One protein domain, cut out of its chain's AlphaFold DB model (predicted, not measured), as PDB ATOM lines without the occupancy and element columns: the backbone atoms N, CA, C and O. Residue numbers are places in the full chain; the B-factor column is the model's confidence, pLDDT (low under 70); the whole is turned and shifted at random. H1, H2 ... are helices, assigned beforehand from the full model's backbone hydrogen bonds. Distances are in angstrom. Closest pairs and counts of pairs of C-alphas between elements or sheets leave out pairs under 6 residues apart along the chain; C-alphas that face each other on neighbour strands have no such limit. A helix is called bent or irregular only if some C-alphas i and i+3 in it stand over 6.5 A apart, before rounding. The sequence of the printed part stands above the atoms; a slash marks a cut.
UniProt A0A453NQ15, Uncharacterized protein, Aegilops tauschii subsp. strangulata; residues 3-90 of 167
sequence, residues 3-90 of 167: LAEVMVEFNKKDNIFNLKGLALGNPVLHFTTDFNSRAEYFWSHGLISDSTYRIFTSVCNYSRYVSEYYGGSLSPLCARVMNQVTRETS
ATOM      1  N   LEU A   3      35.583   8.865 -40.043       94.38
ATOM      2  CA  LEU A   3      35.798  10.298 -40.289       94.38
ATOM      3  C   LEU A   3      34.484  11.043 -40.574       94.38
ATOM      4  O   LEU A   3      34.255  12.125 -40.046       94.38
ATOM      5  N   ALA A   4      33.613  10.446 -41.389       95.69
ATOM      6  CA  ALA A   4      32.338  11.043 -41.769       95.69
ATOM      7  C   ALA A   4      31.414  11.251 -40.562       95.69
ATOM      8  O   ALA A   4      30.773  12.291 -40.447       95.69
ATOM      9  N   GLU A   5      31.387  10.276 -39.652       95.31
ATOM     10  CA  GLU A   5      30.649  10.358 -38.393       95.31
ATOM     11  C   GLU A   5      31.127  11.549 -37.554       95.31
ATOM     12  O   GLU A   5      30.324  12.390 -37.162       95.31
ATOM     13  N   VAL A   6      32.445  11.700 -37.384       95.50
ATOM     14  CA  VAL A   6      33.028  12.829 -36.641       95.50
ATOM     15  C   VAL A   6      32.699  14.177 -37.291       95.50
ATOM     16  O   VAL A   6      32.401  15.133 -36.579       95.50
ATOM     17  N   MET A   7      32.707  14.271 -38.624       96.19
ATOM     18  CA  MET A   7      32.333  15.504 -39.335       96.19
ATOM     19  C   MET A   7      30.865  15.885 -39.094       96.19
ATOM     20  O   MET A   7      30.562  17.054 -38.862       96.19
ATOM     21  N   VAL A   8      29.955  14.907 -39.112       95.25
ATOM     22  CA  VAL A   8      28.527  15.131 -38.835       95.25
ATOM     23  C   VAL A   8      28.306  15.536 -37.377       95.25
ATOM     24  O   VAL A   8      27.552  16.470 -37.115       95.25
ATOM     25  N   GLU A   9      28.988  14.887 -36.430       95.56
ATOM     26  CA  GLU A   9      28.928  15.267 -35.014       95.56
ATOM     27  C   GLU A   9      29.478  16.675 -34.771       95.56
ATOM     28  O   GLU A   9      28.899  17.443 -34.001       95.56
ATOM     29  N   PHE A  10      30.563  17.049 -35.451       96.44
ATOM     30  CA  PHE A  10      31.123  18.394 -35.361       96.44
ATOM     31  C   PHE A  10      30.138  19.454 -35.870       96.44
ATOM     32  O   PHE A  10      29.926  20.459 -35.192       96.44
ATOM     33  N   ASN A  11      29.453  19.184 -36.986       95.88
ATOM     34  CA  ASN A  11      28.445  20.084 -37.553       95.88
ATOM     35  C   ASN A  11      27.257  20.375 -36.627       95.88
ATOM     36  O   ASN A  11      26.581  21.384 -36.818       95.88
ATOM     37  N   LYS A  12      26.998  19.533 -35.616       95.31
ATOM     38  CA  LYS A  12      25.988  19.831 -34.584       95.31
ATOM     39  C   LYS A  12      26.388  21.015 -33.698       95.31
ATOM     40  O   LYS A  12      25.515  21.633 -33.098       95.31
ATOM     41  N   LYS A  13      27.690  21.295 -33.577       95.38
ATOM     42  CA  LYS A  13      28.242  22.421 -32.807       95.38
ATOM     43  C   LYS A  13      28.588  23.597 -33.711       95.38
ATOM     44  O   LYS A  13      28.198  24.718 -33.411       95.38
ATOM     45  N   ASP A  14      29.318  23.327 -34.789       94.31
ATOM     46  CA  ASP A  14      29.760  24.333 -35.749       94.31
ATOM     47  C   ASP A  14      29.684  23.762 -37.170       94.31
ATOM     48  O   ASP A  14      30.380  22.809 -37.523       94.31
ATOM     49  N   ASN A  15      28.774  24.314 -37.970       92.62
ATOM     50  CA  ASN A  15      28.360  23.756 -39.254       92.62
ATOM     51  C   ASN A  15      29.307  24.167 -40.392       92.62
ATOM     52  O   ASN A  15      28.931  24.925 -41.289       92.62
ATOM     53  N   ILE A  16      30.540  23.662 -40.351       96.50
ATOM     54  CA  ILE A  16      31.596  23.993 -41.321       96.50
ATOM     55  C   ILE A  16      31.713  22.980 -42.467       96.50
ATOM     56  O   ILE A  16      32.218  23.313 -43.540       96.50
ATOM     57  N   PHE A  17      31.264  21.735 -42.276       96.56
ATOM     58  CA  PHE A  17      31.430  20.674 -43.268       96.56
ATOM     59  C   PHE A  17      30.180  20.512 -44.138       96.56
ATOM     60  O   PHE A  17      29.127  20.095 -43.669       96.56
ATOM     61  N   ASN A  18      30.287  20.724 -45.449       95.56
ATOM     62  CA  ASN A  18      29.188  20.453 -46.385       95.56
ATOM     63  C   ASN A  18      29.225  19.005 -46.918       95.56
ATOM     64  O   ASN A  18      29.349  18.777 -48.123       95.56
ATOM     65  N   LEU A  19      29.173  18.012 -46.023       95.19
ATOM     66  CA  LEU A  19      29.248  16.596 -46.399       95.19
ATOM     67  C   LEU A  19      27.985  16.165 -47.170       95.19
ATOM     68  O   LEU A  19      26.874  16.298 -46.664       95.19
ATOM     69  N   LYS A  20      28.153  15.632 -48.389       95.81
ATOM     70  CA  LYS A  20      27.036  15.205 -49.259       95.81
ATOM     71  C   LYS A  20      26.872  13.697 -49.404       95.81
ATOM     72  O   LYS A  20      25.778  13.236 -49.709       95.81
ATOM     73  N   GLY A  21      27.938  12.931 -49.210       95.00
ATOM     74  CA  GLY A  21      27.912  11.490 -49.419       95.00
ATOM     75  C   GLY A  21      29.275  10.852 -49.203       95.00
ATOM     76  O   GLY A  21      30.263  11.539 -48.946       95.00
ATOM     77  N   LEU A  22      29.301   9.524 -49.297       96.75
ATOM     78  CA  LEU A  22      30.482   8.692 -49.099       96.75
ATOM     79  C   LEU A  22      30.567   7.677 -50.237       96.75
ATOM     80  O   LEU A  22      29.589   6.986 -50.516       96.75
ATOM     81  N   ALA A  23      31.738   7.570 -50.856       96.06
ATOM     82  CA  ALA A  23      32.057   6.524 -51.817       96.06
ATOM     83  C   ALA A  23      33.152   5.634 -51.223       96.06
ATOM     84  O   ALA A  23      34.170   6.135 -50.748       96.06
ATOM     85  N   LEU A  24      32.925   4.322 -51.221       95.25
ATOM     86  CA  LEU A  24      33.845   3.327 -50.675       95.25
ATOM     87  C   LEU A  24      34.110   2.275 -51.753       95.25
ATOM     88  O   LEU A  24      33.191   1.565 -52.151       95.25
ATOM     89  N   GLY A  25      35.352   2.183 -52.228       94.88
ATOM     90  CA  GLY A  25      35.782   1.143 -53.162       94.88
ATOM     91  C   GLY A  25      36.366  -0.046 -52.404       94.88
ATOM     92  O   GLY A  25      37.303   0.142 -51.633       94.88
ATOM     93  N   ASN A  26      35.802  -1.239 -52.605       93.50
ATOM     94  CA  ASN A  26      36.222  -2.506 -51.982       93.50
ATOM     95  C   ASN A  26      36.555  -2.401 -50.473       93.50
ATOM     96  O   ASN A  26      37.644  -2.802 -50.051       93.50
ATOM     97  N   PRO A  27      35.666  -1.817 -49.646       93.69
ATOM     98  CA  PRO A  27      35.943  -1.614 -48.230       93.69
ATOM     99  C   PRO A  27      35.916  -2.927 -47.440       93.69
ATOM    100  O   PRO A  27      35.253  -3.885 -47.824       93.69
ATOM    101  N   VAL A  28      36.542  -2.911 -46.263       92.06
ATOM    102  CA  VAL A  28      36.203  -3.839 -45.175       92.06
ATOM    103  C   VAL A  28      35.160  -3.151 -44.291       92.06
ATOM    104  O   VAL A  28      35.462  -2.154 -43.632       92.06
ATOM    105  N   LEU A  29      33.928  -3.652 -44.301       92.31
ATOM    106  CA  LEU A  29      32.794  -3.171 -43.507       92.31
ATOM    107  C   LEU A  29      32.455  -4.122 -42.360       92.31
ATOM    108  O   LEU A  29      32.085  -3.669 -41.278       92.31
ATOM    109  N   HIS A  30      32.599  -5.428 -42.581       93.00
ATOM    110  CA  HIS A  30      32.346  -6.457 -41.587       93.00
ATOM    111  C   HIS A  30      33.483  -7.476 -41.581       93.00
ATOM    112  O   HIS A  30      33.512  -8.400 -42.390       93.00
ATOM    113  N   PHE A  31      34.401  -7.325 -40.618       92.06
ATOM    114  CA  PHE A  31      35.647  -8.095 -40.520       92.06
ATOM    115  C   PHE A  31      35.457  -9.592 -40.804       92.06
ATOM    116  O   PHE A  31      36.080 -10.140 -41.708       92.06
ATOM    117  N   THR A  32      34.556 -10.256 -40.082       94.19
ATOM    118  CA  THR A  32      34.361 -11.703 -40.218       94.19
ATOM    119  C   THR A  32      33.808 -12.090 -41.587       94.19
ATOM    120  O   THR A  32      34.286 -13.049 -42.186       94.19
ATOM    121  N   THR A  33      32.819 -11.355 -42.096       95.31
ATOM    122  CA  THR A  33      32.148 -11.700 -43.361       95.31
ATOM    123  C   THR A  33      33.066 -11.431 -44.541       95.31
ATOM    124  O   THR A  33      33.300 -12.324 -45.353       95.31
ATOM    125  N   ASP A  34      33.653 -10.237 -44.588       94.75
ATOM    126  CA  ASP A  34      34.481  -9.800 -45.707       94.75
ATOM    127  C   ASP A  34      35.737 -10.661 -45.815       94.75
ATOM    128  O   ASP A  34      36.079 -11.125 -46.901       94.75
ATOM    129  N   PHE A  35      36.394 -10.967 -44.691       95.00
ATOM    130  CA  PHE A  35      37.558 -11.845 -44.729       95.00
ATOM    131  C   PHE A  35      37.181 -13.292 -45.058       95.00
ATOM    132  O   PHE A  35      37.841 -13.901 -45.900       95.00
ATOM    133  N   ASN A  36      36.124 -13.855 -44.467       96.69
ATOM    134  CA  ASN A  36      35.761 -15.252 -44.736       96.69
ATOM    135  C   ASN A  36      35.248 -15.482 -46.165       96.69
ATOM    136  O   ASN A  36      35.439 -16.580 -46.688       96.69
ATOM    137  N   SER A  37      34.703 -14.454 -46.831       96.00
ATOM    138  CA  SER A  37      34.288 -14.523 -48.243       96.00
ATOM    139  C   SER A  37      35.420 -14.952 -49.188       96.00
ATOM    140  O   SER A  37      35.180 -15.559 -50.230       96.00
ATOM    141  N   ARG A  38      36.682 -14.723 -48.794       95.00
ATOM    142  CA  ARG A  38      37.865 -15.066 -49.591       95.00
ATOM    143  C   ARG A  38      37.971 -16.555 -49.905       95.00
ATOM    144  O   ARG A  38      38.464 -16.909 -50.973       95.00
ATOM    145  N   ALA A  39      37.525 -17.423 -48.996       96.62
ATOM    146  CA  ALA A  39      37.553 -18.863 -49.230       96.62
ATOM    147  C   ALA A  39      36.637 -19.255 -50.397       96.62
ATOM    148  O   ALA A  39      37.061 -19.969 -51.302       96.62
ATOM    149  N   GLU A  40      35.405 -18.744 -50.395       96.75
ATOM    150  CA  GLU A  40      34.424 -18.996 -51.452       96.75
ATOM    151  C   GLU A  40      34.833 -18.334 -52.767       96.75
ATOM    152  O   GLU A  40      34.728 -18.951 -53.826       96.75
ATOM    153  N   TYR A  41      35.383 -17.119 -52.705       96.31
ATOM    154  CA  TYR A  41      35.916 -16.434 -53.877       96.31
ATOM    155  C   TYR A  41      37.018 -17.258 -54.559       96.31
ATOM    156  O   TYR A  41      36.920 -17.552 -55.746       96.31
ATOM    157  N   PHE A  42      38.028 -17.724 -53.817       96.88
ATOM    158  CA  PHE A  42      39.097 -18.541 -54.403       96.88
ATOM    159  C   PHE A  42      38.595 -19.873 -54.962       96.88
ATOM    160  O   PHE A  42      39.056 -20.302 -56.018       96.88
ATOM    161  N   TRP A  43      37.650 -20.522 -54.284       97.69
ATOM    162  CA  TRP A  43      37.094 -21.794 -54.739       97.69
ATOM    163  C   TRP A  43      36.250 -21.635 -56.012       97.69
ATOM    164  O   TRP A  43      36.490 -22.325 -56.999       97.69
ATOM    165  N   SER A  44      35.332 -20.666 -56.034       97.00
ATOM    166  CA  SER A  44      34.476 -20.382 -57.197       97.00
ATOM    167  C   SER A  44      35.251 -19.910 -58.434       97.00
ATOM    168  O   SER A  44      34.765 -20.067 -59.551       97.00
ATOM    169  N   HIS A  45      36.467 -19.388 -58.250       95.38
ATOM    170  CA  HIS A  45      37.372 -18.983 -59.332       95.38
ATOM    171  C   HIS A  45      38.411 -20.062 -59.685       95.38
ATOM    172  O   HIS A  45      39.353 -19.794 -60.428       95.38
ATOM    173  N   GLY A  46      38.264 -21.284 -59.160       95.56
ATOM    174  CA  GLY A  46      39.118 -22.425 -59.503       95.56
ATOM    175  C   GLY A  46      40.560 -22.320 -59.000       95.56
ATOM    176  O   GLY A  46      41.434 -23.022 -59.504       95.56
ATOM    177  N   LEU A  47      40.829 -21.453 -58.018       96.19
ATOM    178  CA  LEU A  47      42.175 -21.224 -57.480       96.19
ATOM    179  C   LEU A  47      42.563 -22.225 -56.391       96.19
ATOM    180  O   LEU A  47      43.747 -22.393 -56.106       96.19
ATOM    181  N   ILE A  48      41.574 -22.852 -55.754       97.88
ATOM    182  CA  ILE A  48      41.779 -23.857 -54.712       97.88
ATOM    183  C   ILE A  48      40.850 -25.052 -54.920       97.88
ATOM    184  O   ILE A  48      39.740 -24.917 -55.429       97.88
ATOM    185  N   SER A  49      41.296 -26.227 -54.489       98.38
ATOM    186  CA  SER A  49      40.520 -27.468 -54.539       98.38
ATOM    187  C   SER A  49      39.394 -27.496 -53.499       98.38
ATOM    188  O   SER A  49      39.490 -26.856 -52.449       98.38
ATOM    189  N   ASP A  50      38.380 -28.337 -53.716       98.50
ATOM    190  CA  ASP A  50      37.309 -28.610 -52.740       98.50
ATOM    191  C   ASP A  50      37.864 -29.001 -51.363       98.50
ATOM    192  O   ASP A  50      37.359 -28.590 -50.316       98.50
ATOM    193  N   SER A  51      38.946 -29.787 -51.357       98.31
ATOM    194  CA  SER A  51      39.602 -30.229 -50.125       98.31
ATOM    195  C   SER A  51      40.191 -29.058 -49.334       98.31
ATOM    196  O   SER A  51      40.068 -29.018 -48.105       98.31
ATOM    197  N   THR A  52      40.769 -28.084 -50.041       98.38
ATOM    198  CA  THR A  52      41.356 -26.868 -49.476       98.38
ATOM    199  C   THR A  52      40.276 -25.897 -49.038       98.38
ATOM    200  O   THR A  52      40.346 -25.386 -47.922       98.38
ATOM    201  N   TYR A  53      39.230 -25.706 -49.843       98.44
ATOM    202  CA  TYR A  53      38.070 -24.899 -49.474       98.44
ATOM    203  C   TYR A  53      37.418 -25.395 -48.176       98.44
ATOM    204  O   TYR A  53      37.161 -24.604 -47.266       98.44
ATOM    205  N   ARG A  54      37.239 -26.715 -48.024       98.44
ATOM    206  CA  ARG A  54      36.665 -27.311 -46.809       98.44
ATOM    207  C   ARG A  54      37.476 -26.970 -45.560       98.44
ATOM    208  O   ARG A  54      36.912 -26.507 -44.577       98.44
ATOM    209  N   ILE A  55      38.799 -27.155 -45.578       98.19
ATOM    210  CA  ILE A  55      39.627 -26.822 -44.404       98.19
ATOM    211  C   ILE A  55      39.756 -25.307 -44.196       98.19
ATOM    212  O   ILE A  55      39.843 -24.846 -43.056       98.19
ATOM    213  N   PHE A  56      39.726 -24.523 -45.274       98.06
ATOM    214  CA  PHE A  56      39.812 -23.068 -45.216       98.06
ATOM    215  C   PHE A  56      38.524 -22.419 -44.703       98.06
ATOM    216  O   PHE A  56      38.547 -21.289 -44.238       98.06
ATOM    217  N   THR A  57      37.403 -23.134 -44.714       97.62
ATOM    218  CA  THR A  57      36.144 -22.679 -44.112       97.62
ATOM    219  C   THR A  57      35.916 -23.265 -42.720       97.62
ATOM    220  O   THR A  57      35.482 -22.542 -41.825       97.62
ATOM    221  N   SER A  58      36.243 -24.544 -42.496       96.75
ATOM    222  CA  SER A  58      35.866 -25.256 -41.265       96.75
ATOM    223  C   SER A  58      36.975 -25.387 -40.216       96.75
ATOM    224  O   SER A  58      36.676 -25.512 -39.033       96.75
ATOM    225  N   VAL A  59      38.251 -25.405 -40.620       97.56
ATOM    226  CA  VAL A  59      39.392 -25.653 -39.714       97.56
ATOM    227  C   VAL A  59      40.018 -24.334 -39.268       97.56
ATOM    228  O   VAL A  59      40.170 -24.078 -38.072       97.56
ATOM    229  N   CYS A  60      40.352 -23.472 -40.225       97.94
ATOM    230  CA  CYS A  60      40.770 -22.103 -39.957       97.94
ATOM    231  C   CYS A  60      40.218 -21.175 -41.031       97.94
ATOM    232  O   CYS A  60      40.761 -21.116 -42.132       97.94
ATOM    233  N   ASN A  61      39.150 -20.455 -40.689       97.12
ATOM    234  CA  ASN A  61      38.609 -19.423 -41.559       97.12
ATOM    235  C   ASN A  61      39.544 -18.208 -41.645       97.12
ATOM    236  O   ASN A  61      40.408 -17.990 -40.790       97.12
ATOM    237  N   TYR A  62      39.399 -17.428 -42.714       96.00
ATOM    238  CA  TYR A  62      40.362 -16.375 -43.016       96.00
ATOM    239  C   TYR A  62      40.356 -15.251 -41.973       96.00
ATOM    240  O   TYR A  62      41.418 -14.746 -41.619       96.00
ATOM    241  N   SER A  63      39.189 -14.904 -41.423       96.12
ATOM    242  CA  SER A  63      39.081 -13.914 -40.343       96.12
ATOM    243  C   SER A  63      39.877 -14.329 -39.099       96.12
ATOM    244  O   SER A  63      40.662 -13.535 -38.585       96.12
ATOM    245  N   ARG A  64      39.779 -15.600 -38.680       95.88
ATOM    246  CA  ARG A  64      40.583 -16.169 -37.591       95.88
ATOM    247  C   ARG A  64      42.074 -16.104 -37.904       95.88
ATOM    248  O   ARG A  64      42.846 -15.685 -37.048       95.88
ATOM    249  N   TYR A  65      42.480 -16.493 -39.113       96.06
ATOM    250  CA  TYR A  65      43.882 -16.396 -39.521       96.06
ATOM    251  C   TYR A  65      44.406 -14.960 -39.409       96.06
ATOM    252  O   TYR A  65      45.468 -14.752 -38.828       96.06
ATOM    253  N   VAL A  66      43.663 -13.978 -39.929       93.62
ATOM    254  CA  VAL A  66      44.035 -12.557 -39.870       93.62
ATOM    255  C   VAL A  66      44.189 -12.107 -38.415       93.62
ATOM    256  O   VAL A  66      45.220 -11.531 -38.072       93.62
ATOM    257  N   SER A  67      43.231 -12.426 -37.542       93.06
ATOM    258  CA  SER A  67      43.316 -12.092 -36.114       93.06
ATOM    259  C   SER A  67      44.522 -12.735 -35.422       93.06
ATOM    260  O   SER A  67      45.269 -12.038 -34.741       93.06
ATOM    261  N   GLU A  68      44.761 -14.037 -35.611       94.62
ATOM    262  CA  GLU A  68      45.896 -14.729 -34.979       94.62
ATOM    263  C   GLU A  68      47.250 -14.229 -35.520       94.62
ATOM    264  O   GLU A  68      48.210 -14.078 -34.760       94.62
ATOM    265  N   TYR A  69      47.333 -13.943 -36.824       92.00
ATOM    266  CA  TYR A  69      48.549 -13.459 -37.479       92.00
ATOM    267  C   TYR A  69      48.950 -12.069 -36.975       92.00
ATOM    268  O   TYR A  69      50.082 -11.881 -36.529       92.00
ATOM    269  N   TYR A  70      48.023 -11.106 -36.992       88.25
ATOM    270  CA  TYR A  70      48.302  -9.752 -36.501       88.25
ATOM    271  C   TYR A  70      48.365  -9.676 -34.971       88.25
ATOM    272  O   TYR A  70      49.069  -8.824 -34.436       88.25
ATOM    273  N   GLY A  71      47.700 -10.595 -34.266       88.38
ATOM    274  CA  GLY A  71      47.803 -10.758 -32.816       88.38
ATOM    275  C   GLY A  71      49.076 -11.469 -32.345       88.38
ATOM    276  O   GLY A  71      49.236 -11.676 -31.144       88.38
ATOM    277  N   GLY A  72      49.968 -11.885 -33.253       89.50
ATOM    278  CA  GLY A  72      51.239 -12.534 -32.907       89.50
ATOM    279  C   GLY A  72      51.098 -13.930 -32.284       89.50
ATOM    280  O   GLY A  72      52.031 -14.412 -31.649       89.50
ATOM    281  N   SER A  73      49.947 -14.581 -32.455       93.75
ATOM    282  CA  SER A  73      49.590 -15.863 -31.827       93.75
ATOM    283  C   SER A  73      49.086 -16.887 -32.852       93.75
ATOM    284  O   SER A  73      48.166 -17.659 -32.589       93.75
ATOM    285  N   LEU A  74      49.713 -16.908 -34.037       96.38
ATOM    286  CA  LEU A  74      49.351 -17.812 -35.129       96.38
ATOM    287  C   LEU A  74      49.432 -19.283 -34.707       96.38
ATOM    288  O   LEU A  74      50.511 -19.823 -34.457       96.38
ATOM    289  N   SER A  75      48.284 -19.957 -34.701       97.62
ATOM    290  CA  SER A  75      48.216 -21.374 -34.377       97.62
ATOM    291  C   SER A  75      48.860 -22.229 -35.479       97.62
ATOM    292  O   SER A  75      48.699 -21.943 -36.673       97.62
ATOM    293  N   PRO A  76      49.525 -23.351 -35.132       98.00
ATOM    294  CA  PRO A  76      50.097 -24.266 -36.126       98.00
ATOM    295  C   PRO A  76      49.059 -24.804 -37.120       98.00
ATOM    296  O   PRO A  76      49.373 -25.126 -38.264       98.00
ATOM    297  N   LEU A  77      47.806 -24.908 -36.681       97.50
ATOM    298  CA  LEU A  77      46.683 -25.348 -37.494       97.50
ATOM    299  C   LEU A  77      46.315 -24.303 -38.558       97.50
ATOM    300  O   LEU A  77      46.273 -24.653 -39.736       97.50
ATOM    301  N   CYS A  78      46.142 -23.032 -38.178       98.00
ATOM    302  CA  CYS A  78      45.910 -21.949 -39.135       98.00
ATOM    303  C   CYS A  78      47.093 -21.754 -40.089       98.00
ATOM    304  O   CYS A  78      46.885 -21.592 -41.290       98.00
ATOM    305  N   ALA A  79      48.329 -21.861 -39.592       98.06
ATOM    306  CA  ALA A  79      49.521 -21.813 -40.435       98.06
ATOM    307  C   ALA A  79      49.502 -22.904 -41.522       98.06
ATOM    308  O   ALA A  79      49.763 -22.619 -42.689       98.06
ATOM    309  N   ARG A  80      49.139 -24.148 -41.175       98.19
ATOM    310  CA  ARG A  80      49.034 -25.251 -42.149       98.19
ATOM    311  C   ARG A  80      47.946 -25.018 -43.194       98.19
ATOM    312  O   ARG A  80      48.215 -25.219 -44.376       98.19
ATOM    313  N   VAL A  81      46.758 -24.579 -42.775       98.25
ATOM    314  CA  VAL A  81      45.654 -24.259 -43.698       98.25
ATOM    315  C   VAL A  81      46.090 -23.172 -44.683       98.25
ATOM    316  O   VAL A  81      45.997 -23.365 -45.892       98.25
ATOM    317  N   MET A  82      46.662 -22.072 -44.189       97.25
ATOM    318  CA  MET A  82      47.102 -20.974 -45.051       97.25
ATOM    319  C   MET A  82      48.285 -21.331 -45.950       97.25
ATOM    320  O   MET A  82      48.366 -20.819 -47.068       97.25
ATOM    321  N   ASN A  83      49.172 -22.228 -45.516       97.50
ATOM    322  CA  ASN A  83      50.228 -22.767 -46.371       97.50
ATOM    323  C   ASN A  83      49.648 -23.582 -47.536       97.50
ATOM    324  O   ASN A  83      50.138 -23.467 -48.657       97.50
ATOM    325  N   GLN A  84      48.599 -24.374 -47.297       97.81
ATOM    326  CA  GLN A  84      47.921 -25.125 -48.355       97.81
ATOM    327  C   GLN A  84      47.211 -24.193 -49.344       97.81
ATOM    328  O   GLN A  84      47.428 -24.330 -50.547       97.81
ATOM    329  N   VAL A  85      46.469 -23.197 -48.847       97.19
ATOM    330  CA  VAL A  85      45.845 -22.154 -49.684       97.19
ATOM    331  C   VAL A  85      46.903 -21.437 -50.526       97.19
ATOM    332  O   VAL A  85      46.768 -21.347 -51.738       97.19
ATOM    333  N   THR A  86      48.000 -20.991 -49.906       95.69
ATOM    334  CA  THR A  86      49.071 -20.251 -50.596       95.69
ATOM    335  C   THR A  86      49.781 -21.094 -51.654       95.69
ATOM    336  O   THR A  86      50.192 -20.565 -52.685       95.69
ATOM    337  N   ARG A  87      49.931 -22.403 -51.425       96.56
ATOM    338  CA  ARG A  87      50.521 -23.317 -52.407       96.56
ATOM    339  C   ARG A  87      49.642 -23.455 -53.649       96.56
ATOM    340  O   ARG A  87      50.185 -23.481 -54.745       96.56
ATOM    341  N   GLU A  88      48.326 -23.544 -53.471       96.62
ATOM    342  CA  GLU A  88      47.373 -23.688 -54.579       96.62
ATOM    343  C   GLU A  88      47.186 -22.382 -55.352       96.62
ATOM    344  O   GLU A  88      47.303 -22.387 -56.572       96.62
ATOM    345  N   THR A  89      47.041 -21.245 -54.662       93.56
ATOM    346  CA  THR A  89      46.982 -19.936 -55.335       93.56
ATOM    347  C   THR A  89      48.313 -19.575 -56.003       93.56
ATOM    348  O   THR A  89      48.352 -18.845 -56.987       93.56
ATOM    349  N   SER A  90      49.429 -20.102 -55.488       89.81
ATOM    350  CA  SER A  90      50.795 -19.806 -55.923       89.81
ATOM    351  C   SER A  90      51.186 -18.324 -55.771       89.81
ATOM    352  O   SER A  90      50.443 -17.503 -55.233       89.81
TER     353      SER A  90
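This is residues 3 to 90 of the 167 residues of an uncharacterized protein of Aegilops tauschii subsp. strangulata (UniProt A0A453NQ15). Four helices, H2 to H5, pack into a body at one end, and a long arm without named elements, residues 12 to 30, leads from it to a lone helix, H1, at the other end. In the body H2 and H3 form a helical hairpin, H5 packs on H3, and H4 is set steeply against H2. The printed part has 88 residues with five named helices, H1 to H5 in chain order, and no named strand; the class is all helix. It is extended, with a radius of gyration of the C-alphas of 18.9 A, and spans 56 by 30 by 20 A.

H2, residues 31 to 44, is 20.7 A long and begins at C-alpha 31 (35.647, -8.095, -40.520). It is neither bent nor irregular, but only just: C-alphas 36 and 39 are 6.0 A apart. H5, residues 76 to 89, is 19.9 A long and ends at C-alpha 89 (46.982, -19.936, -55.335). H3 is residues 50 to 58, H4 residues 62 to 70. H1, residues 3 to 11, begins at C-alpha 3 (35.798, 10.298, -40.289).

H2 touches H3, its hairpin partner, at a shallow tilt of 10 degrees, opposite ways; their closest C-alphas, Ala 39 and Tyr 53, are 6.1 A apart. H2 touches H4 at a steep tilt of 58 degrees, closest at the C-alphas of Asn 36 and Tyr 62, 5.0 A. H5 touches H3 with residues 81 to 85 alone, at 37 degrees, only just steep; the closest C-alphas, Phe 56 and Val 81, are 6.2 A apart. H4 and H5 only just touch, with 3 pairs of C-alphas within 8 A, the closest Tyr 65 and Cys 78 at 5.9 A. H1 touches no helix. Every O i to N i+4 pair is within hydrogen-bond range in H1, H3, H4 and H5; in H2 it is 7 of 10.

The two C-alphas farthest apart, Asp 14 and Ser 51, are 57.3 A apart. The link from H1 to H2 is long; the other three are tight. The printed part has no cut, and no printed residue is under pLDDT 70.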